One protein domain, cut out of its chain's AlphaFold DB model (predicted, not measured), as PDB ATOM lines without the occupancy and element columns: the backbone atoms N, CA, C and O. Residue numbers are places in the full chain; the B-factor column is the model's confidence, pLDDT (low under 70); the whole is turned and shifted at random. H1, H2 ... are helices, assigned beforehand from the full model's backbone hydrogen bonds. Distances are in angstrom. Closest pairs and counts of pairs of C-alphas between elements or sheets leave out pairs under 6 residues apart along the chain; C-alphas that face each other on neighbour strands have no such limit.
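AT A GLANCE: This is residues 192 to 349 of the 396 residues of an uncharacterized protein of Herbiconiux flava (UniProt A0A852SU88). One very long helix, H6, makes the long axis; H5 folds back beside its first part as a helical hairpin, and H1 crosses it farther along. The short helices H2, H3 and H4 cluster at one side of this hairpin, while residues 327 to 349 of H6 stick out as a free arm. The 158 printed residues hold six named helices, H1 to H6 in chain order, and no named strand: all helix. The whole is only just extended, close to loose, with a radius of gyration of the C-alphas of 22.9 A and spans of 92 by 35 by 26 A.

IN THESE COORDINATES: H6, residues 290 to 349, runs 87.8 A from C-alpha 290 at (196.804, 137.422, 128.566) to C-alpha 349 at (212.787, 222.129, 111.814). H5, residues 259 to 283, measures 35.7 A. H1, residues 193 to 210, measures 25.3 A and begins at (187.520, 171.943, 112.684). H2 is residues 217 to 229, H3 residues 231 to 244 and H4 residues 248 to 255.

HOW THE PARTS SIT: H5 and H6 touch at a shallow tilt of 29 degrees, opposite ways; their closest C-alphas, Met 273 and Ile 298, are 6.2 A apart. H1 touches residues 314 to 322 of H6 at a steep tilt of 48 degrees, with C-alphas 204 and 318 closest at 4.8 A. H4 touches H5, about perpendicular at 76 degrees, with C-alphas 254 and 262 closest at 4.1 A. H4 also touches H3, with C-alphas 241 and 248 closest at 5.2 A, and H2, with C-alphas 224 and 252 closest at 5.9 A. H1 and H3 are apart. In each of the six helices every O i to N i+4 pair is within hydrogen-bond range.

THE WHOLE: The C-alphas farthest apart, Thr 286 and Lys 349, are 92.1 A apart. Without the free stretches, 284 to 289 and 327 to 349, the body spans 54 by 30 by 25 A. The printed part has no cut and no long link. Low pLDDT, under 70, falls at residues 192 to 196, 287, 328, 334 to 344 and 346 to 347.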
ATOM      1  N   GLY A 192     184.776 168.853 113.480       44.25
ATOM      2  CA  GLY A 192     185.542 169.287 114.651       44.25
ATOM      3  C   GLY A 192     186.546 170.403 114.350       44.25
ATOM      4  O   GLY A 192     187.133 170.935 115.291       44.25
ATOM      5  N   ALA A 193     186.718 170.785 113.077       52.75
ATOM      6  CA  ALA A 193     187.520 171.943 112.684       52.75
ATOM      7  C   ALA A 193     187.041 173.206 113.411       52.75
ATOM      8  O   ALA A 193     187.853 173.855 114.057       52.75
ATOM      9  N   ASP A 194     185.727 173.451 113.443       62.12
ATOM     10  CA  ASP A 194     185.135 174.624 114.098       62.12
ATOM     11  C   ASP A 194     185.423 174.668 115.607       62.12
ATOM     12  O   ASP A 194     185.771 175.712 116.153       62.12
ATOM     13  N   GLN A 195     185.318 173.531 116.307       69.50
ATOM     14  CA  GLN A 195     185.572 173.476 117.753       69.50
ATOM     15  C   GLN A 195     187.059 173.598 118.081       69.50
ATOM     16  O   GLN A 195     187.421 174.221 119.080       69.50
ATOM     17  N   ASN A 196     187.926 173.004 117.259       69.94
ATOM     18  CA  ASN A 196     189.365 173.103 117.454       69.94
ATOM     19  C   ASN A 196     189.887 174.498 117.084       69.94
ATOM     20  O   ASN A 196     190.723 175.045 117.795       69.94
ATOM     21  N   GLU A 197     189.359 175.098 116.016       71.44
ATOM     22  CA  GLU A 197     189.649 176.472 115.609       71.44
ATOM     23  C   GLU A 197     189.212 177.456 116.692       71.44
ATOM     24  O   GLU A 197     190.029 178.267 117.128       71.44
ATOM     25  N   GLN A 198     187.983 177.321 117.200       82.38
ATOM     26  CA  GLN A 198     187.489 178.155 118.292       82.38
ATOM     27  C   GLN A 198     188.333 177.983 119.558       82.38
ATOM     28  O   GLN A 198     188.707 178.969 120.180       82.38
ATOM     29  N   ARG A 199     188.728 176.751 119.902       82.19
ATOM     30  CA  ARG A 199     189.631 176.508 121.033       82.19
ATOM     31  C   ARG A 199     190.991 177.181 120.838       82.19
ATOM     32  O   ARG A 199     191.477 177.826 121.759       82.19
ATOM     33  N   VAL A 200     191.614 177.044 119.666       81.81
ATOM     34  CA  VAL A 200     192.897 177.701 119.357       81.81
ATOM     35  C   VAL A 200     192.751 179.224 119.388       81.81
ATOM     36  O   VAL A 200     193.664 179.905 119.852       81.81
ATOM     37  N   GLN A 201     191.623 179.759 118.919       82.44
ATOM     38  CA  GLN A 201     191.314 181.184 118.981       82.44
ATOM     39  C   GLN A 201     191.162 181.667 120.428       82.44
ATOM     40  O   GLN A 201     191.813 182.638 120.795       82.44
ATOM     41  N   ASP A 202     190.398 180.958 121.263       87.81
ATOM     42  CA  ASP A 202     190.225 181.287 122.682       87.81
ATOM     43  C   ASP A 202     191.575 181.267 123.425       87.81
ATOM     44  O   ASP A 202     191.869 182.157 124.221       87.81
ATOM     45  N   MET A 203     192.434 180.280 123.127       82.62
ATOM     46  CA  MET A 203     193.799 180.190 123.665       82.62
ATOM     47  C   MET A 203     194.672 181.367 123.219       82.62
ATOM     48  O   MET A 203     195.393 181.947 124.028       82.62
ATOM     49  N   TYR A 204     194.610 181.721 121.936       85.31
ATOM     50  CA  TYR A 204     195.345 182.846 121.367       85.31
ATOM     51  C   TYR A 204     194.914 184.185 121.983       85.31
ATOM     52  O   TYR A 204     195.768 184.965 122.412       85.31
ATOM     53  N   ASP A 205     193.606 184.434 122.077       84.94
ATOM     54  CA  ASP A 205     193.046 185.659 122.654       84.94
ATOM     55  C   ASP A 205     193.447 185.801 124.129       84.94
ATOM     56  O   ASP A 205     193.867 186.876 124.565       84.94
ATOM     57  N   ASP A 206     193.404 184.704 124.886       91.44
ATOM     58  CA  ASP A 206     193.816 184.666 126.286       91.44
ATOM     59  C   ASP A 206     195.328 184.898 126.477       91.44
ATOM     60  O   ASP A 206     195.737 185.661 127.360       91.44
ATOM     61  N   MET A 207     196.179 184.324 125.621       84.56
ATOM     62  CA  MET A 207     197.630 184.552 125.646       84.56
ATOM     63  C   MET A 207     197.996 186.007 125.287       84.56
ATOM     64  O   MET A 207     198.883 186.604 125.907       84.56
ATOM     65  N   ILE A 208     197.283 186.635 124.341       81.75
ATOM     66  CA  ILE A 208     197.443 188.069 124.046       81.75
ATOM     67  C   ILE A 208     196.971 188.926 125.218       81.75
ATOM     68  O   ILE A 208     197.685 189.840 125.633       81.75
ATOM     69  N   GLN A 209     195.780 188.651 125.753       89.50
ATOM     70  CA  GLN A 209     195.176 189.462 126.806       89.50
ATOM     71  C   GLN A 209     195.947 189.362 128.127       89.50
ATOM     72  O   GLN A 209     196.097 190.362 128.832       89.50
ATOM     73  N   SER A 210     196.434 188.169 128.468       89.62
ATOM     74  CA  SER A 210     197.234 187.940 129.672       89.62
ATOM     75  C   SER A 210     198.685 188.403 129.519       89.62
ATOM     76  O   SER A 210     199.345 188.667 130.526       89.62
ATOM     77  N   GLY A 211     199.177 188.520 128.279       87.12
ATOM     78  CA  GLY A 211     200.570 188.840 127.972       87.12
ATOM     79  C   GLY A 211     201.548 187.703 128.282       87.12
ATOM     80  O   GLY A 211     202.748 187.957 128.364       87.12
ATOM     81  N   ASN A 212     201.052 186.477 128.472       88.12
ATOM     82  CA  ASN A 212     201.853 185.288 128.763       88.12
ATOM     83  C   ASN A 212     201.858 184.311 127.578       88.12
ATOM     84  O   ASN A 212     200.997 184.376 126.706       88.12
ATOM     85  N   ASP A 213     202.814 183.381 127.577       81.38
ATOM     86  CA  ASP A 213     202.947 182.314 126.557       81.38
ATOM     87  C   ASP A 213     202.236 181.021 126.975       81.38
ATOM     88  O   ASP A 213     202.393 179.960 126.377       81.38
ATOM     89  N   PHE A 214     201.477 181.100 128.060       87.62
ATOM     90  CA  PHE A 214     200.719 180.006 128.632       87.62
ATOM     91  C   PHE A 214     199.286 180.470 128.869       87.62
ATOM     92  O   PHE A 214     199.022 181.663 129.034       87.62
ATOM     93  N   LEU A 215     198.371 179.505 128.903       87.12
ATOM     94  CA  LEU A 215     196.961 179.764 129.161       87.12
ATOM     95  C   LEU A 215     196.778 180.311 130.573       87.12
ATOM     96  O   LEU A 215     197.342 179.799 131.543       87.12
ATOM     97  N   SER A 216     195.941 181.325 130.704       92.00
ATOM     98  CA  SER A 216     195.540 181.865 131.985       92.00
ATOM     99  C   SER A 216     194.818 180.803 132.808       92.00
ATOM    100  O   SER A 216     194.122 179.914 132.307       92.00
ATOM    101  N   THR A 217     194.934 180.930 134.130       92.00
ATOM    102  CA  THR A 217     194.210 180.067 135.068       92.00
ATOM    103  C   THR A 217     192.694 180.123 134.843       92.00
ATOM    104  O   THR A 217     192.005 179.141 135.108       92.00
ATOM    105  N   GLU A 218     192.174 181.249 134.344       91.88
ATOM    106  CA  GLU A 218     190.753 181.426 134.047       91.88
ATOM    107  C   GLU A 218     190.326 180.559 132.856       91.88
ATOM    108  O   GLU A 218     189.375 179.787 132.984       91.88
ATOM    109  N   LEU A 219     191.061 180.602 131.739       90.69
ATOM    110  CA  LEU A 219     190.753 179.786 130.562       90.69
ATOM    111  C   LEU A 219     190.890 178.286 130.863       90.69
ATOM    112  O   LEU A 219     190.008 177.501 130.515       90.69
ATOM    113  N   VAL A 220     191.933 177.885 131.599       94.06
ATOM    114  CA  VAL A 220     192.085 176.495 132.066       94.06
ATOM    115  C   VAL A 220     190.910 176.089 132.968       94.06
ATOM    116  O   VAL A 220     190.349 175.004 132.810       94.06
ATOM    117  N   SER A 221     190.476 176.962 133.887       94.31
ATOM    118  CA  SER A 221     189.318 176.698 134.753       94.31
ATOM    119  C   SER A 221     188.023 176.531 133.954       94.31
ATOM    120  O   SER A 221     187.244 175.613 134.224       94.31
ATOM    121  N   GLN A 222     187.805 177.369 132.938       93.69
ATOM    122  CA  GLN A 222     186.663 177.255 132.029       93.69
ATOM    123  C   GLN A 222     186.718 175.957 131.217       93.69
ATOM    124  O   GLN A 222     185.706 175.261 131.124       93.69
ATOM    125  N   GLY A 223     187.899 175.574 130.724       93.62
ATOM    126  CA  GLY A 223     188.133 174.286 130.073       93.62
ATOM    127  C   GLY A 223     187.720 173.112 130.964       93.62
ATOM    128  O   GLY A 223     186.937 172.261 130.544       93.62
ATOM    129  N   ILE A 224     188.138 173.115 132.235       96.50
ATOM    130  CA  ILE A 224     187.728 172.097 133.216       96.50
ATOM    131  C   ILE A 224     186.207 172.086 133.409       96.50
ATOM    132  O   ILE A 224     185.601 171.014 133.429       96.50
ATOM    133  N   GLN A 225     185.568 173.252 133.550       95.56
ATOM    134  CA  GLN A 225     184.112 173.327 133.708       95.56
ATOM    135  C   GLN A 225     183.367 172.782 132.484       95.56
ATOM    136  O   GLN A 225     182.334 172.130 132.643       95.56
ATOM    137  N   ASN A 226     183.870 173.042 131.278       94.06
ATOM    138  CA  ASN A 226     183.283 172.545 130.036       94.06
ATOM    139  C   ASN A 226     183.403 171.020 129.945       94.06
ATOM    140  O   ASN A 226     182.390 170.353 129.723       94.06
ATOM    141  N   ILE A 227     184.581 170.471 130.258       94.88
ATOM    142  CA  ILE A 227     184.808 169.020 130.341       94.88
ATOM    143  C   ILE A 227     183.860 168.388 131.366       94.88
ATOM    144  O   ILE A 227     183.221 167.382 131.083       94.88
ATOM    145  N   GLN A 228     183.706 168.987 132.551       94.56
ATOM    146  CA  GLN A 228     182.810 168.474 133.597       94.56
ATOM    147  C   GLN A 228     181.327 168.497 133.200       94.56
ATOM    148  O   GLN A 228     180.564 167.628 133.621       94.56
ATOM    149  N   LYS A 229     180.898 169.487 132.407       96.44
ATOM    150  CA  LYS A 229     179.526 169.569 131.880       96.44
ATOM    151  C   LYS A 229     179.288 168.566 130.752       96.44
ATOM    152  O   LYS A 229     178.159 168.099 130.590       96.44
ATOM    153  N   ASN A 230     180.324 168.220 129.992       95.62
ATOM    154  CA  ASN A 230     180.258 167.191 128.967       95.62
ATOM    155  C   ASN A 230     180.437 165.799 129.595       95.62
ATOM    156  O   ASN A 230     181.545 165.348 129.874       95.62
ATOM    157  N   THR A 231     179.331 165.075 129.787       95.44
ATOM    158  CA  THR A 231     179.344 163.747 130.427       95.44
ATOM    159  C   THR A 231     180.305 162.761 129.757       95.44
ATOM    160  O   THR A 231     180.909 161.948 130.454       95.44
ATOM    161  N   ALA A 232     180.470 162.830 128.432       94.62
ATOM    162  CA  ALA A 232     181.362 161.933 127.704       94.62
ATOM    163  C   ALA A 232     182.841 162.268 127.952       94.62
ATOM    164  O   ALA A 232     183.630 161.370 128.234       94.62
ATOM    165  N   GLU A 233     183.216 163.548 127.908       94.69
ATOM    166  CA  GLU A 233     184.598 163.969 128.184       94.69
ATOM    167  C   GLU A 233     184.975 163.757 129.649       94.69
ATOM    168  O   GLU A 233     186.081 163.312 129.943       94.69
ATOM    169  N   TYR A 234     184.051 164.003 130.579       95.69
ATOM    170  CA  TYR A 234     184.292 163.733 131.990       95.69
ATOM    171  C   TYR A 234     184.474 162.236 132.275       95.69
ATOM    172  O   TYR A 234     185.364 161.859 133.037       95.69
ATOM    173  N   ALA A 235     183.671 161.369 131.645       96.31
ATOM    174  CA  ALA A 235     183.855 159.921 131.736       96.31
ATOM    175  C   ALA A 235     185.208 159.488 131.148       96.31
ATOM    176  O   ALA A 235     185.904 158.675 131.754       96.31
ATOM    177  N   GLN A 236     185.623 160.090 130.028       96.00
ATOM    178  CA  GLN A 236     186.948 159.862 129.460       96.00
ATOM    179  C   GLN A 236     188.060 160.294 130.424       96.00
ATOM    180  O   GLN A 236     189.011 159.549 130.618       96.00
ATOM    181  N   ALA A 237     187.925 161.447 131.086       97.25
ATOM    182  CA  ALA A 237     188.886 161.910 132.085       97.25
ATOM    183  C   ALA A 237     188.999 160.936 133.275       97.25
ATOM    184  O   ALA A 237     190.087 160.685 133.792       97.25
ATOM    185  N   GLN A 238     187.877 160.354 133.710       97.81
ATOM    186  CA  GLN A 238     187.872 159.324 134.753       97.81
ATOM    187  C   GLN A 238     188.586 158.050 134.306       97.81
ATOM    188  O   GLN A 238     189.354 157.480 135.083       97.81
ATOM    189  N   GLN A 239     188.348 157.622 133.068       96.75
ATOM    190  CA  GLN A 239     189.017 156.464 132.495       96.75
ATOM    191  C   GLN A 239     190.522 156.709 132.349       96.75
ATOM    192  O   GLN A 239     191.311 155.904 132.828       96.75
ATOM    193  N   ASP A 240     190.928 157.853 131.801       97.50
ATOM    194  CA  ASP A 240     192.335 158.225 131.650       97.50
ATOM    195  C   ASP A 240     193.064 158.245 132.995       97.50
ATOM    196  O   ASP A 240     194.185 157.749 133.109       97.50
ATOM    197  N   ALA A 241     192.416 158.775 134.036       97.81
ATOM    198  CA  ALA A 241     192.949 158.769 135.393       97.81
ATOM    199  C   ALA A 241     193.121 157.341 135.938       97.81
ATOM    200  O   ALA A 241     194.132 157.043 136.572       97.81
ATOM    201  N   ALA A 242     192.175 156.436 135.669       97.62
ATOM    202  CA  ALA A 242     192.282 155.034 136.070       97.62
ATOM    203  C   ALA A 242     193.390 154.293 135.299       97.62
ATOM    204  O   ALA A 242     194.222 153.615 135.907       97.62
ATOM    205  N   ASP A 243     193.443 154.476 133.980       95.69
ATOM    206  CA  ASP A 243     194.370 153.791 133.080       95.69
ATOM    207  C   ASP A 243     195.811 154.262 133.285       95.69
ATOM    208  O   ASP A 243     196.740 153.452 133.258       95.69
ATOM    209  N   THR A 244     196.023 155.548 133.578       96.69
ATOM    210  CA  THR A 244     197.354 156.108 133.872       96.69
ATOM    211  C   THR A 244     197.720 156.024 135.350       96.69
ATOM    212  O   THR A 244     198.882 155.815 135.675       96.69
ATOM    213  N   GLY A 245     196.754 156.036 136.268       96.94
ATOM    214  CA  GLY A 245     197.004 156.163 137.709       96.94
ATOM    215  C   GLY A 245     197.315 157.600 138.148       96.94
ATOM    216  O   GLY A 245     197.656 157.832 139.307       96.94
ATOM    217  N   VAL A 246     197.199 158.564 137.234       97.69
ATOM    218  CA  VAL A 246     197.319 159.994 137.516       97.69
ATOM    219  C   VAL A 246     196.022 160.495 138.165       97.69
ATOM    220  O   VAL A 246     194.941 159.952 137.945       97.69
ATOM    221  N   SER A 247     196.106 161.537 138.998       98.25
ATOM    222  CA  SER A 247     194.913 162.099 139.639       98.25
ATOM    223  C   SER A 247     193.913 162.640 138.605       98.25
ATOM    224  O   SER A 247     194.314 163.267 137.622       98.25
ATOM    225  N   LEU A 248     192.606 162.481 138.859       98.06
ATOM    226  CA  LEU A 248     191.557 163.035 137.990       98.06
ATOM    227  C   LEU A 248     191.715 164.551 137.791       98.06
ATOM    228  O   LEU A 248     191.477 165.051 136.700       98.06
ATOM    229  N   SER A 249     192.158 165.286 138.815       97.94
ATOM    230  CA  SER A 249     192.449 166.719 138.696       97.94
ATOM    231  C   SER A 249     193.552 167.017 137.683       97.94
ATOM    232  O   SER A 249     193.390 167.923 136.875       97.94
ATOM    233  N   THR A 250     194.647 166.253 137.693       98.44
ATOM    234  CA  THR A 250     195.746 166.421 136.730       98.44
ATOM    235  C   THR A 250     195.284 166.066 135.319       98.44
ATOM    236  O   THR A 250     195.594 166.782 134.380       98.44
ATOM    237  N   VAL A 251     194.477 165.018 135.160       98.12
ATOM    238  CA  VAL A 251     193.898 164.664 133.856       98.12
ATOM    239  C   VAL A 251     192.977 165.768 133.322       98.12
ATOM    240  O   VAL A 251     193.097 166.162 132.167       98.12
ATOM    241  N   LEU A 252     192.099 166.324 134.164       97.31
ATOM    242  CA  LEU A 252     191.223 167.432 133.772       97.31
ATOM    243  C   LEU A 252     192.017 168.685 133.380       97.31
ATOM    244  O   LEU A 252     191.672 169.328 132.392       97.31
ATOM    245  N   LEU A 253     193.082 169.012 134.122       97.38
ATOM    246  CA  LEU A 253     194.005 170.102 133.787       97.38
ATOM    247  C   LEU A 253     194.680 169.860 132.430       97.38
ATOM    248  O   LEU A 253     194.650 170.732 131.565       97.38
ATOM    249  N   ALA A 254     195.206 168.654 132.208       97.00
ATOM    250  CA  ALA A 254     195.846 168.272 130.954       97.00
ATOM    251  C   ALA A 254     194.885 168.391 129.759       97.00
ATOM    252  O   ALA A 254     195.224 168.991 128.742       97.00
ATOM    253  N   MET A 255     193.656 167.879 129.888       96.06
ATOM    254  CA  MET A 255     192.616 168.001 128.857       96.06
ATOM    255  C   MET A 255     192.186 169.460 128.623       96.06
ATOM    256  O   MET A 255     191.803 169.829 127.508       96.06
ATOM    257  N   ALA A 256     192.281 170.310 129.647       96.19
ATOM    258  CA  ALA A 256     192.024 171.745 129.554       96.19
ATOM    259  C   ALA A 256     193.189 172.546 128.936       96.19
ATOM    260  O   ALA A 256     193.016 173.728 128.660       96.19
ATOM    261  N   GLY A 257     194.331 171.913 128.640       95.00
ATOM    262  CA  GLY A 257     195.486 172.560 128.004       95.00
ATOM    263  C   GLY A 257     196.555 173.061 128.977       95.00
ATOM    264  O   GLY A 257     197.454 173.787 128.564       95.00
ATOM    265  N   ASP A 258     196.488 172.681 130.254       96.06
ATOM    266  CA  ASP A 258     197.576 172.939 131.199       96.06
ATOM    267  C   ASP A 258     198.812 172.111 130.811       96.06
ATOM    268  O   ASP A 258     198.772 170.877 130.782       96.06
ATOM    269  N   THR A 259     199.910 172.790 130.483       94.31
ATOM    270  CA  THR A 259     201.111 172.167 129.911       94.31
ATOM    271  C   THR A 259     201.864 171.299 130.917       94.31
ATOM    272  O   THR A 259     202.394 170.250 130.547       94.31
ATOM    273  N   GLU A 260     201.895 171.682 132.196       95.94
ATOM    274  CA  GLU A 260     202.540 170.895 133.250       95.94
ATOM    275  C   GLU A 260     201.774 169.590 133.491       95.94
ATOM    276  O   GLU A 260     202.360 168.502 133.504       95.94
ATOM    277  N   ALA A 261     200.449 169.677 133.601       97.31
ATOM    278  CA  ALA A 261     199.589 168.519 133.759       97.31
ATOM    279  C   ALA A 261     199.614 167.604 132.526       97.31
ATOM    280  O   ALA A 261     199.640 166.379 132.676       97.31
ATOM    281  N   LEU A 262     199.655 168.176 131.318       96.44
ATOM    282  CA  LEU A 262     199.790 167.425 130.070       96.44
ATOM    283  C   LEU A 262     201.085 166.612 130.069       96.44
ATOM    284  O   LEU A 262     201.039 165.397 129.878       96.44
ATOM    285  N   ASN A 263     202.216 167.241 130.391       96.56
ATOM    286  CA  ASN A 263     203.499 166.551 130.512       96.56
ATOM    287  C   ASN A 263     203.464 165.437 131.569       96.56
ATOM    288  O   ASN A 263     204.001 164.350 131.335       96.56
ATOM    289  N   ALA A 264     202.800 165.662 132.708       97.56
ATOM    290  CA  ALA A 264     202.656 164.647 133.750       97.56
ATOM    291  C   ALA A 264     201.873 163.416 133.256       97.56
ATOM    292  O   ALA A 264     202.310 162.283 133.467       97.56
ATOM    293  N   VAL A 265     200.754 163.620 132.549       97.75
ATOM    294  CA  VAL A 265     199.961 162.525 131.964       97.75
ATOM    295  C   VAL A 265     200.756 161.786 130.886       97.75
ATOM    296  O   VAL A 265     200.803 160.556 130.901       97.75
ATOM    297  N   GLN A 266     201.423 162.509 129.982       96.62
ATOM    298  CA  GLN A 266     202.227 161.901 128.919       96.62
ATOM    299  C   GLN A 266     203.406 161.082 129.458       96.62
ATOM    300  O   GLN A 266     203.671 159.994 128.947       96.62
ATOM    301  N   THR A 267     204.073 161.561 130.511       97.69
ATOM    302  CA  THR A 267     205.185 160.843 131.154       97.69
ATOM    303  C   THR A 267     204.722 159.492 131.694       97.69
ATOM    304  O   THR A 267     205.258 158.454 131.310       97.69
ATOM    305  N   VAL A 268     203.663 159.481 132.510       97.62
ATOM    306  CA  VAL A 268     203.135 158.242 133.104       97.62
ATOM    307  C   VAL A 268     202.579 157.297 132.032       97.62
ATOM    308  O   VAL A 268     202.757 156.080 132.112       97.62
ATOM    309  N   ARG A 269     201.943 157.842 130.986       97.44
ATOM    310  CA  ARG A 269     201.493 157.077 129.813       97.44
ATOM    311  C   ARG A 269     202.664 156.367 129.127       97.44
ATOM    312  O   ARG A 269     202.553 155.180 128.835       97.44
ATOM    313  N   ALA A 270     203.765 157.071 128.864       97.06
ATOM    314  CA  ALA A 270     204.943 156.516 128.194       97.06
ATOM    315  C   ALA A 270     205.639 155.429 129.031       97.06
ATOM    316  O   ALA A 270     206.045 154.394 128.493       97.06
ATOM    317  N   GLU A 271     205.722 155.623 130.350       97.38
ATOM    318  CA  GLU A 271     206.233 154.615 131.286       97.38
ATOM    319  C   GLU A 271     205.376 153.343 131.257       97.38
ATOM    320  O   GLU A 271     205.901 152.246 131.050       97.38
ATOM    321  N   LYS A 272     204.048 153.483 131.365       97.25
ATOM    322  CA  LYS A 272     203.116 152.348 131.280       97.25
ATOM    323  C   LYS A 272     203.142 151.656 129.925       97.25
ATOM    324  O   LYS A 272     203.074 150.433 129.870       97.25
ATOM    325  N   MET A 273     203.268 152.414 128.838       96.25
ATOM    326  CA  MET A 273     203.402 151.849 127.498       96.25
ATOM    327  C   MET A 273     204.631 150.942 127.412       96.25
ATOM    328  O   MET A 273     204.536 149.813 126.939       96.25
ATOM    329  N   THR A 274     205.767 151.415 127.929       97.19
ATOM    330  CA  THR A 274     207.019 150.651 127.959       97.19
ATOM    331  C   THR A 274     206.872 149.382 128.804       97.19
ATOM    332  O   THR A 274     207.290 148.305 128.378       97.19
ATOM    333  N   GLU A 275     206.225 149.475 129.971       96.44
ATOM    334  CA  GLU A 275     205.944 148.323 130.838       96.44
ATOM    335  C   GLU A 275     205.065 147.273 130.138       96.44
ATOM    336  O   GLU A 275     205.361 146.076 130.181       96.44
ATOM    337  N   LEU A 276     203.990 147.702 129.472       94.88
ATOM    338  CA  LEU A 276     203.075 146.803 128.765       94.88
ATOM    339  C   LEU A 276     203.726 146.160 127.542       94.88
ATOM    340  O   LEU A 276     203.521 144.972 127.305       94.88
ATOM    341  N   GLN A 277     204.543 146.906 126.799       94.12
ATOM    342  CA  GLN A 277     205.320 146.364 125.686       94.12
ATOM    343  C   GLN A 277     206.338 145.326 126.166       94.12
ATOM    344  O   GLN A 277     206.487 144.283 125.530       94.12
ATOM    345  N   GLN A 278     206.993 145.558 127.308       94.81
ATOM    346  CA  GLN A 278     207.886 144.565 127.903       94.81
ATOM    347  C   GLN A 278     207.118 143.293 128.297       94.81
ATOM    348  O   GLN A 278     207.526 142.195 127.924       94.81
ATOM    349  N   LYS A 279     205.971 143.430 128.974       93.62
ATOM    350  CA  LYS A 279     205.101 142.291 129.324       93.62
ATOM    351  C   LYS A 279     204.611 141.531 128.092       93.62
ATOM    352  O   LYS A 279     204.581 140.305 128.097       93.62
ATOM    353  N   GLN A 280     204.268 142.245 127.021       92.06
ATOM    354  CA  GLN A 280     203.856 141.638 125.758       92.06
ATOM    355  C   GLN A 280     205.006 140.839 125.132       92.06
ATOM    356  O   GLN A 280     204.800 139.710 124.693       92.06
ATOM    357  N   GLN A 281     206.232 141.369 125.138       90.44
ATOM    358  CA  GLN A 281     207.413 140.639 124.660       90.44
ATOM    359  C   GLN A 281     207.706 139.386 125.496       90.44
ATOM    360  O   GLN A 281     208.059 138.349 124.933       90.44
ATOM    361  N   GLU A 282     207.524 139.457 126.816       90.12
ATOM    362  CA  GLU A 282     207.666 138.309 127.716       90.12
ATOM    363  C   GLU A 282     206.588 137.235 127.450       90.12
ATOM    364  O   GLU A 282     206.897 136.040 127.479       90.12
ATOM    365  N   HIS A 283     205.352 137.631 127.112       86.00
ATOM    366  CA  HIS A 283     204.241 136.701 126.871       86.00
ATOM    367  C   HIS A 283     204.137 136.118 125.461       86.00
ATOM    368  O   HIS A 283     203.606 135.008 125.332       86.00
ATOM    369  N   ILE A 284     204.724 136.745 124.434       77.50
ATOM    370  CA  ILE A 284     204.800 136.185 123.067       77.50
ATOM    371  C   ILE A 284     205.434 134.776 123.061       77.50
ATOM    372  O   ILE A 284     205.155 133.961 122.180       77.50
ATOM    373  N   ALA A 285     206.224 134.425 124.081       71.62
ATOM    374  CA  ALA A 285     206.773 133.082 124.256       71.62
ATOM    375  C   ALA A 285     205.762 132.024 124.762       71.62
ATOM    376  O   ALA A 285     206.062 130.830 124.711       71.62
ATOM    377  N   THR A 286     204.585 132.424 125.257       71.81
ATOM    378  CA  THR A 286     203.683 131.568 126.054       71.81
ATOM    379  C   THR A 286     202.258 131.380 125.513       71.81
ATOM    380  O   THR A 286     201.567 130.513 126.035       71.81
ATOM    381  N   THR A 287     201.840 132.088 124.448       64.88
ATOM    382  CA  THR A 287     200.535 131.929 123.746       64.88
ATOM    383  C   THR A 287     199.337 131.693 124.684       64.88
ATOM    384  O   THR A 287     198.739 130.614 124.711       64.88
ATOM    385  N   THR A 288     198.968 132.706 125.471       72.44
ATOM    386  CA  THR A 288     197.785 132.643 126.349       72.44
ATOM    387  C   THR A 288     196.861 133.848 126.149       72.44
ATOM    388  O   THR A 288     197.227 134.840 125.530       72.44
ATOM    389  N   THR A 289     195.642 133.770 126.693       78.25
ATOM    390  CA  THR A 289     194.622 134.839 126.691       78.25
ATOM    391  C   THR A 289     195.083 136.167 127.310       78.25
ATOM    392  O   THR A 289     194.402 137.177 127.152       78.25
ATOM    393  N   GLU A 290     196.217 136.193 128.017       81.75
ATOM    394  CA  GLU A 290     196.804 137.422 128.566       81.75
ATOM    395  C   GLU A 290     197.266 138.387 127.452       81.75
ATOM    396  O   GLU A 290     197.163 139.605 127.623       81.75
ATOM    397  N   ASP A 291     197.637 137.873 126.271       83.19
ATOM    398  CA  ASP A 291     198.103 138.675 125.128       83.19
ATOM    399  C   ASP A 291     197.035 139.651 124.603       83.19
ATOM    400  O   ASP A 291     197.336 140.808 124.293       83.19
ATOM    401  N   GLU A 292     195.768 139.219 124.549       85.00
ATOM    402  CA  GLU A 292     194.655 140.062 124.086       85.00
ATOM    403  C   GLU A 292     194.412 141.239 125.039       85.00
ATOM    404  O   GLU A 292     194.134 142.359 124.602       85.00
ATOM    405  N   THR A 293     194.569 141.012 126.348       90.25
ATOM    406  CA  THR A 293     194.377 142.061 127.360       90.25
ATOM    407  C   THR A 293     195.487 143.110 127.321       90.25
ATOM    408  O   THR A 293     195.198 144.302 127.425       90.25
ATOM    409  N   LEU A 294     196.739 142.694 127.093       92.31
ATOM    410  CA  LEU A 294     197.869 143.613 126.949       92.31
ATOM    411  C   LEU A 294     197.750 144.458 125.682       92.31
ATOM    412  O   LEU A 294     197.942 145.671 125.740       92.31
ATOM    413  N   ALA A 295     197.372 143.846 124.556       91.69
ATOM    414  CA  ALA A 295     197.157 144.574 123.308       91.69
ATOM    415  C   ALA A 295     196.049 145.634 123.450       91.69
ATOM    416  O   ALA A 295     196.207 146.763 122.985       91.69
ATOM    417  N   ALA A 296     194.951 145.310 124.142       92.44
ATOM    418  CA  ALA A 296     193.878 146.269 124.410       92.44
ATOM    419  C   ALA A 296     194.344 147.452 125.281       92.44
ATOM    420  O   ALA A 296     193.986 148.599 125.004       92.44
ATOM    421  N   GLN A 297     195.168 147.199 126.302       94.19
ATOM    422  CA  GLN A 297     195.725 148.256 127.154       94.19
ATOM    423  C   GLN A 297     196.712 149.152 126.390       94.19
ATOM    424  O   GLN A 297     196.647 150.373 126.523       94.19
ATOM    425  N   ILE A 298     197.565 148.569 125.542       95.31
ATOM    426  CA  ILE A 298     198.471 149.311 124.652       95.31
ATOM    427  C   ILE A 298     197.666 150.229 123.728       95.31
ATOM    428  O   ILE A 298     197.871 151.439 123.751       95.31
ATOM    429  N   ASN A 299     196.670 149.695 123.015       94.38
ATOM    430  CA  ASN A 299     195.816 150.492 122.124       94.38
ATOM    431  C   ASN A 299     195.092 151.630 122.865       94.38
ATOM    432  O   ASN A 299     194.906 152.722 122.320       94.38
ATOM    433  N   THR A 300     194.692 151.395 124.119       94.25
ATOM    434  CA  THR A 300     194.061 152.418 124.967       94.25
ATOM    435  C   THR A 300     195.037 153.555 125.276       94.25
ATOM    436  O   THR A 300     194.691 154.725 125.105       94.25
ATOM    437  N   LEU A 301     196.279 153.235 125.659       95.44
ATOM    438  CA  LEU A 301     197.317 154.237 125.914       95.44
ATOM    439  C   LEU A 301     197.782 154.954 124.632       95.44
ATOM    440  O   LEU A 301     198.112 156.136 124.698       95.44
ATOM    441  N   GLU A 302     197.785 154.290 123.474       95.62
ATOM    442  CA  GLU A 302     198.087 154.925 122.180       95.62
ATOM    443  C   GLU A 302     197.004 155.936 121.794       95.62
ATOM    444  O   GLU A 302     197.309 157.090 121.489       95.62
ATOM    445  N   THR A 303     195.734 155.535 121.890       94.44
ATOM    446  CA  THR A 303     194.585 156.414 121.616       94.44
ATOM    447  C   THR A 303     194.583 157.619 122.554       94.44
ATOM    448  O   THR A 303     194.362 158.755 122.131       94.44
ATOM    449  N   MET A 304     194.883 157.385 123.834       94.25
ATOM    450  CA  MET A 304     195.083 158.448 124.809       94.25
ATOM    451  C   MET A 304     196.217 159.386 124.383       94.25
ATOM    452  O   MET A 304     196.076 160.602 124.489       94.25
ATOM    453  N   GLY A 305     197.323 158.838 123.874       94.69
ATOM    454  CA  GLY A 305     198.460 159.621 123.414       94.69
ATOM    455  C   GLY A 305     198.104 160.600 122.306       94.69
ATOM    456  O   GLY A 305     198.315 161.797 122.482       94.69
ATOM    457  N   LEU A 306     197.441 160.114 121.256       93.56
ATOM    458  CA  LEU A 306     196.968 160.944 120.144       93.56
ATOM    459  C   LEU A 306     196.074 162.101 120.613       93.56
ATOM    460  O   LEU A 306     196.177 163.220 120.111       93.56
ATOM    461  N   ARG A 307     195.214 161.856 121.610       94.12
ATOM    462  CA  ARG A 307     194.337 162.890 122.174       94.12
ATOM    463  C   ARG A 307     195.123 163.984 122.900       94.12
ATOM    464  O   ARG A 307     194.847 165.160 122.679       94.12
ATOM    465  N   TYR A 308     196.095 163.634 123.746       95.19
ATOM    466  CA  TYR A 308     196.912 164.648 124.431       95.19
ATOM    467  C   TYR A 308     197.878 165.359 123.485       95.19
ATOM    468  O   TYR A 308     198.116 166.548 123.669       95.19
ATOM    469  N   ASP A 309     198.387 164.678 122.461       92.50
ATOM    470  CA  ASP A 309     199.232 165.298 121.436       92.50
ATOM    471  C   ASP A 309     198.439 166.349 120.637       92.50
ATOM    472  O   ASP A 309     198.952 167.427 120.346       92.50
ATOM    473  N   SER A 310     197.153 166.100 120.366       90.31
ATOM    474  CA  SER A 310     196.256 167.091 119.752       90.31
ATOM    475  C   SER A 310     196.043 168.332 120.635       90.31
ATOM    476  O   SER A 310     196.085 169.462 120.136       90.31
ATOM    477  N   VAL A 311     195.879 168.154 121.954       91.75
ATOM    478  CA  VAL A 311     195.776 169.278 122.905       91.75
ATOM    479  C   VAL A 311     197.090 170.065 122.978       91.75
ATOM    480  O   VAL A 311     197.069 171.299 122.953       91.75
ATOM    481  N   ALA A 312     198.230 169.369 123.023       92.31
ATOM    482  CA  ALA A 312     199.554 169.989 123.021       92.31
ATOM    483  C   ALA A 312     199.779 170.812 121.746       92.31
ATOM    484  O   ALA A 312     200.084 171.997 121.828       92.31
ATOM    485  N   SER A 313     199.509 170.224 120.577       89.25
ATOM    486  CA  SER A 313     199.653 170.881 119.275       89.25
ATOM    487  C   SER A 313     198.778 172.134 119.141       89.25
ATOM    488  O   SER A 313     199.223 173.154 118.610       89.25
ATOM    489  N   SER A 314     197.553 172.102 119.673       85.25
ATOM    490  CA  SER A 314     196.666 173.275 119.690       85.25
ATOM    491  C   SER A 314     197.233 174.403 120.559       85.25
ATOM    492  O   SER A 314     197.195 175.569 120.167       85.25
ATOM    493  N   THR A 315     197.828 174.050 121.703       84.06
ATOM    494  CA  THR A 315     198.499 175.001 122.608       84.06
ATOM    495  C   THR A 315     199.739 175.616 121.953       84.06
ATOM    496  O   THR A 315     199.910 176.833 121.981       84.06
ATOM    497  N   GLU A 316     200.576 174.798 121.309       85.00
ATOM    498  CA  GLU A 316     201.759 175.254 120.566       85.00
ATOM    499  C   GLU A 316     201.379 176.183 119.408       85.00
ATOM    500  O   GLU A 316     202.008 177.221 119.209       85.00
ATOM    501  N   THR A 317     200.309 175.854 118.678       80.81
ATOM    502  CA  THR A 317     199.799 176.691 117.583       80.81
ATOM    503  C   THR A 317     199.334 178.057 118.088       80.81
ATOM    504  O   THR A 317     199.645 179.077 117.471       80.81
ATOM    505  N   ALA A 318     198.608 178.101 119.211       76.06
ATOM    506  CA  ALA A 318     198.194 179.358 119.833       76.06
ATOM    507  C   ALA A 318     199.407 180.201 120.267       76.06
ATOM    508  O   ALA A 318     199.474 181.384 119.932       76.06
ATOM    509  N   SER A 319     200.402 179.577 120.907       79.00
ATOM    510  CA  SER A 319     201.650 180.243 121.310       79.00
ATOM    511  C   SER A 319     202.401 180.822 120.110       79.00
ATOM    512  O   SER A 319     202.778 181.991 120.124       79.00
ATOM    513  N   ALA A 320     202.555 180.050 119.030       77.69
ATOM    514  CA  ALA A 320     203.230 180.508 117.817       77.69
ATOM    515  C   ALA A 320     202.516 181.710 117.173       77.69
ATOM    516  O   ALA A 320     203.167 182.648 116.708       77.69
ATOM    517  N   LYS A 321     201.173 181.725 117.174       73.31
ATOM    518  CA  LYS A 321     200.392 182.882 116.709       73.31
ATOM    519  C   LYS A 321     200.647 184.120 117.577       73.31
ATOM    520  O   LYS A 321     200.791 185.216 117.032       73.31
ATOM    521  N   VAL A 322     200.729 183.966 118.899       76.12
ATOM    522  CA  VAL A 322     201.041 185.075 119.817       76.12
ATOM    523  C   VAL A 322     202.453 185.610 119.599       76.12
ATOM    524  O   VAL A 322     202.633 186.828 119.565       76.12
ATOM    525  N   ASP A 323     203.436 184.742 119.370       75.06
ATOM    526  CA  ASP A 323     204.806 185.161 119.062       75.06
ATOM    527  C   ASP A 323     204.872 185.995 117.780       75.06
ATOM    528  O   ASP A 323     205.487 187.064 117.765       75.06
ATOM    529  N   ILE A 324     204.183 185.560 116.718       72.75
ATOM    530  CA  ILE A 324     204.079 186.318 115.463       72.75
ATOM    531  C   ILE A 324     203.416 187.678 115.712       72.75
ATOM    532  O   ILE A 324     203.921 188.704 115.250       72.75
ATOM    533  N   TYR A 325     202.315 187.711 116.471       71.50
ATOM    534  CA  TYR A 325     201.620 188.953 116.812       71.50
ATOM    535  C   TYR A 325     202.526 189.928 117.577       71.50
ATOM    536  O   TYR A 325     202.592 191.114 117.245       71.50
ATOM    537  N   ARG A 326     203.276 189.440 118.572       77.00
ATOM    538  CA  ARG A 326     204.209 190.267 119.349       77.00
ATOM    539  C   ARG A 326     205.369 190.769 118.504       77.00
ATOM    540  O   ARG A 326     205.666 191.956 118.568       77.00
ATOM    541  N   GLN A 327     205.960 189.926 117.659       76.25
ATOM    542  CA  GLN A 327     207.003 190.352 116.721       76.25
ATOM    543  C   GLN A 327     206.491 191.437 115.767       76.25
ATOM    544  O   GLN A 327     207.180 192.432 115.539       76.25
ATOM    545  N   ALA A 328     205.268 191.296 115.246       68.25
ATOM    546  CA  ALA A 328     204.645 192.314 114.407       68.25
ATOM    547  C   ALA A 328     204.416 193.628 115.175       68.25
ATOM    548  O   ALA A 328     204.697 194.706 114.649       68.25
ATOM    549  N   MET A 329     203.972 193.556 116.433       72.31
ATOM    550  CA  MET A 329     203.788 194.724 117.302       72.31
ATOM    551  C   MET A 329     205.110 195.394 117.690       72.31
ATOM    552  O   MET A 329     205.174 196.621 117.725       72.31
ATOM    553  N   GLU A 330     206.177 194.636 117.934       77.69
ATOM    554  CA  GLU A 330     207.522 195.167 118.178       77.69
ATOM    555  C   GLU A 330     208.078 195.863 116.934       77.69
ATOM    556  O   GLU A 330     208.619 196.966 117.029       77.69
ATOM    557  N   GLN A 331     207.892 195.274 115.749       73.56
ATOM    558  CA  GLN A 331     208.288 195.891 114.483       73.56
ATOM    559  C   GLN A 331     207.473 197.156 114.189       73.56
ATOM    560  O   GLN A 331     208.043 198.179 113.804       73.56
ATOM    561  N   ALA A 332     206.157 197.129 114.418       70.50
ATOM    562  CA  ALA A 332     205.282 198.288 114.257       70.50
ATOM    563  C   ALA A 332     205.585 199.384 115.293       70.50
ATOM    564  O   ALA A 332     205.611 200.569 114.955       70.50
ATOM    565  N   GLY A 333     205.872 199.002 116.537       71.12
ATOM    566  CA  GLY A 333     206.293 199.889 117.618       71.12
ATOM    567  C   GLY A 333     207.640 200.546 117.323       71.12
ATOM    568  O   GLY A 333     207.747 201.767 117.388       71.12
ATOM    569  N   GLY A 334     208.632 199.773 116.877       69.88
ATOM    570  CA  GLY A 334     209.931 200.289 116.439       69.88
ATOM    571  C   GLY A 334     209.829 201.182 115.196       69.88
ATOM    572  O   GLY A 334     210.496 202.216 115.102       69.88
ATOM    573  N   ALA A 335     208.934 200.856 114.259       60.12
ATOM    574  CA  ALA A 335     208.623 201.716 113.119       60.12
ATOM    575  C   ALA A 335     207.919 203.017 113.552       60.12
ATOM    576  O   ALA A 335     208.189 204.076 112.983       60.12
ATOM    577  N   SER A 336     207.072 202.963 114.584       54.44
ATOM    578  CA  SER A 336     206.409 204.121 115.192       54.44
ATOM    579  C   SER A 336     207.378 205.004 115.984       54.44
ATOM    580  O   SER A 336     207.294 206.229 115.900       54.44
ATOM    581  N   GLU A 337     208.366 204.430 116.673       55.81
ATOM    582  CA  GLU A 337     209.468 205.186 117.283       55.81
ATOM    583  C   GLU A 337     210.319 205.878 116.208       55.81
ATOM    584  O   GLU A 337     210.634 207.066 116.325       55.81
ATOM    585  N   GLY A 338     210.599 205.193 115.093       57.06
ATOM    586  CA  GLY A 338     211.248 205.791 113.924       57.06
ATOM    587  C   GLY A 338     210.416 206.897 113.257       57.06
ATOM    588  O   GLY A 338     210.961 207.915 112.818       57.06
ATOM    589  N   ALA A 339     209.093 206.739 113.196       52.59
ATOM    590  CA  ALA A 339     208.168 207.745 112.681       52.59
ATOM    591  C   ALA A 339     208.039 208.942 113.635       52.59
ATOM    592  O   ALA A 339     208.077 210.084 113.178       52.59
ATOM    593  N   SER A 340     207.989 208.710 114.948       55.91
ATOM    594  CA  SER A 340     208.000 209.753 115.979       55.91
ATOM    595  C   SER A 340     209.301 210.543 115.955       55.91
ATOM    596  O   SER A 340     209.261 211.769 116.004       55.91
ATOM    597  N   ALA A 341     210.450 209.889 115.763       62.47
ATOM    598  CA  ALA A 341     211.725 210.578 115.576       62.47
ATOM    599  C   ALA A 341     211.727 211.464 114.313       62.47
ATOM    600  O   ALA A 341     212.232 212.588 114.337       62.47
ATOM    601  N   LYS A 342     211.115 211.006 113.210       60.62
ATOM    602  CA  LYS A 342     210.950 211.812 111.986       60.62
ATOM    603  C   LYS A 342     209.980 212.981 112.183       60.62
ATOM    604  O   LYS A 342     210.282 214.082 111.727       60.62
ATOM    605  N   ILE A 343     208.854 212.771 112.866       59.59
ATOM    606  CA  ILE A 343     207.874 213.817 113.195       59.59
ATOM    607  C   ILE A 343     208.509 214.861 114.113       59.59
ATOM    608  O   ILE A 343     208.409 216.052 113.830       59.59
ATOM    609  N   GLN A 344     209.237 214.432 115.144       63.59
ATOM    610  CA  GLN A 344     209.969 215.329 116.031       63.59
ATOM    611  C   GLN A 344     211.021 216.126 115.254       63.59
ATOM    612  O   GLN A 344     211.074 217.344 115.377       63.59
ATOM    613  N   GLY A 345     211.764 215.488 114.345       71.69
ATOM    614  CA  GLY A 345     212.701 216.186 113.462       71.69
ATOM    615  C   GLY A 345     212.038 217.209 112.524       71.69
ATOM    616  O   GLY A 345     212.658 218.213 112.171       71.69
ATOM    617  N   VAL A 346     210.783 216.995 112.117       62.41
ATOM    618  CA  VAL A 346     209.993 217.983 111.361       62.41
ATOM    619  C   VAL A 346     209.527 219.119 112.272       62.41
ATOM    620  O   VAL A 346     209.680 220.278 111.894       62.41
ATOM    621  N   ILE A 347     209.027 218.815 113.471       61.34
ATOM    622  CA  ILE A 347     208.622 219.809 114.476       61.34
ATOM    623  C   ILE A 347     209.807 220.703 114.852       61.34
ATOM    624  O   ILE A 347     209.676 221.923 114.848       61.34
ATOM    625  N   ASP A 348     210.985 220.127 115.086       79.12
ATOM    626  CA  ASP A 348     212.203 220.866 115.416       79.12
ATOM    627  C   ASP A 348     212.637 221.773 114.256       79.12
ATOM    628  O   ASP A 348     212.996 222.929 114.472       79.12
ATOM    629  N   LYS A 349     212.534 221.299 113.005       74.56
ATOM    630  CA  LYS A 349     212.787 222.129 111.814       74.56
ATOM    631  C   LYS A 349     211.777 223.262 111.667       74.56
ATOM    632  O   LYS A 349     212.177 224.357 111.284       74.56
TER     633      LYS A 349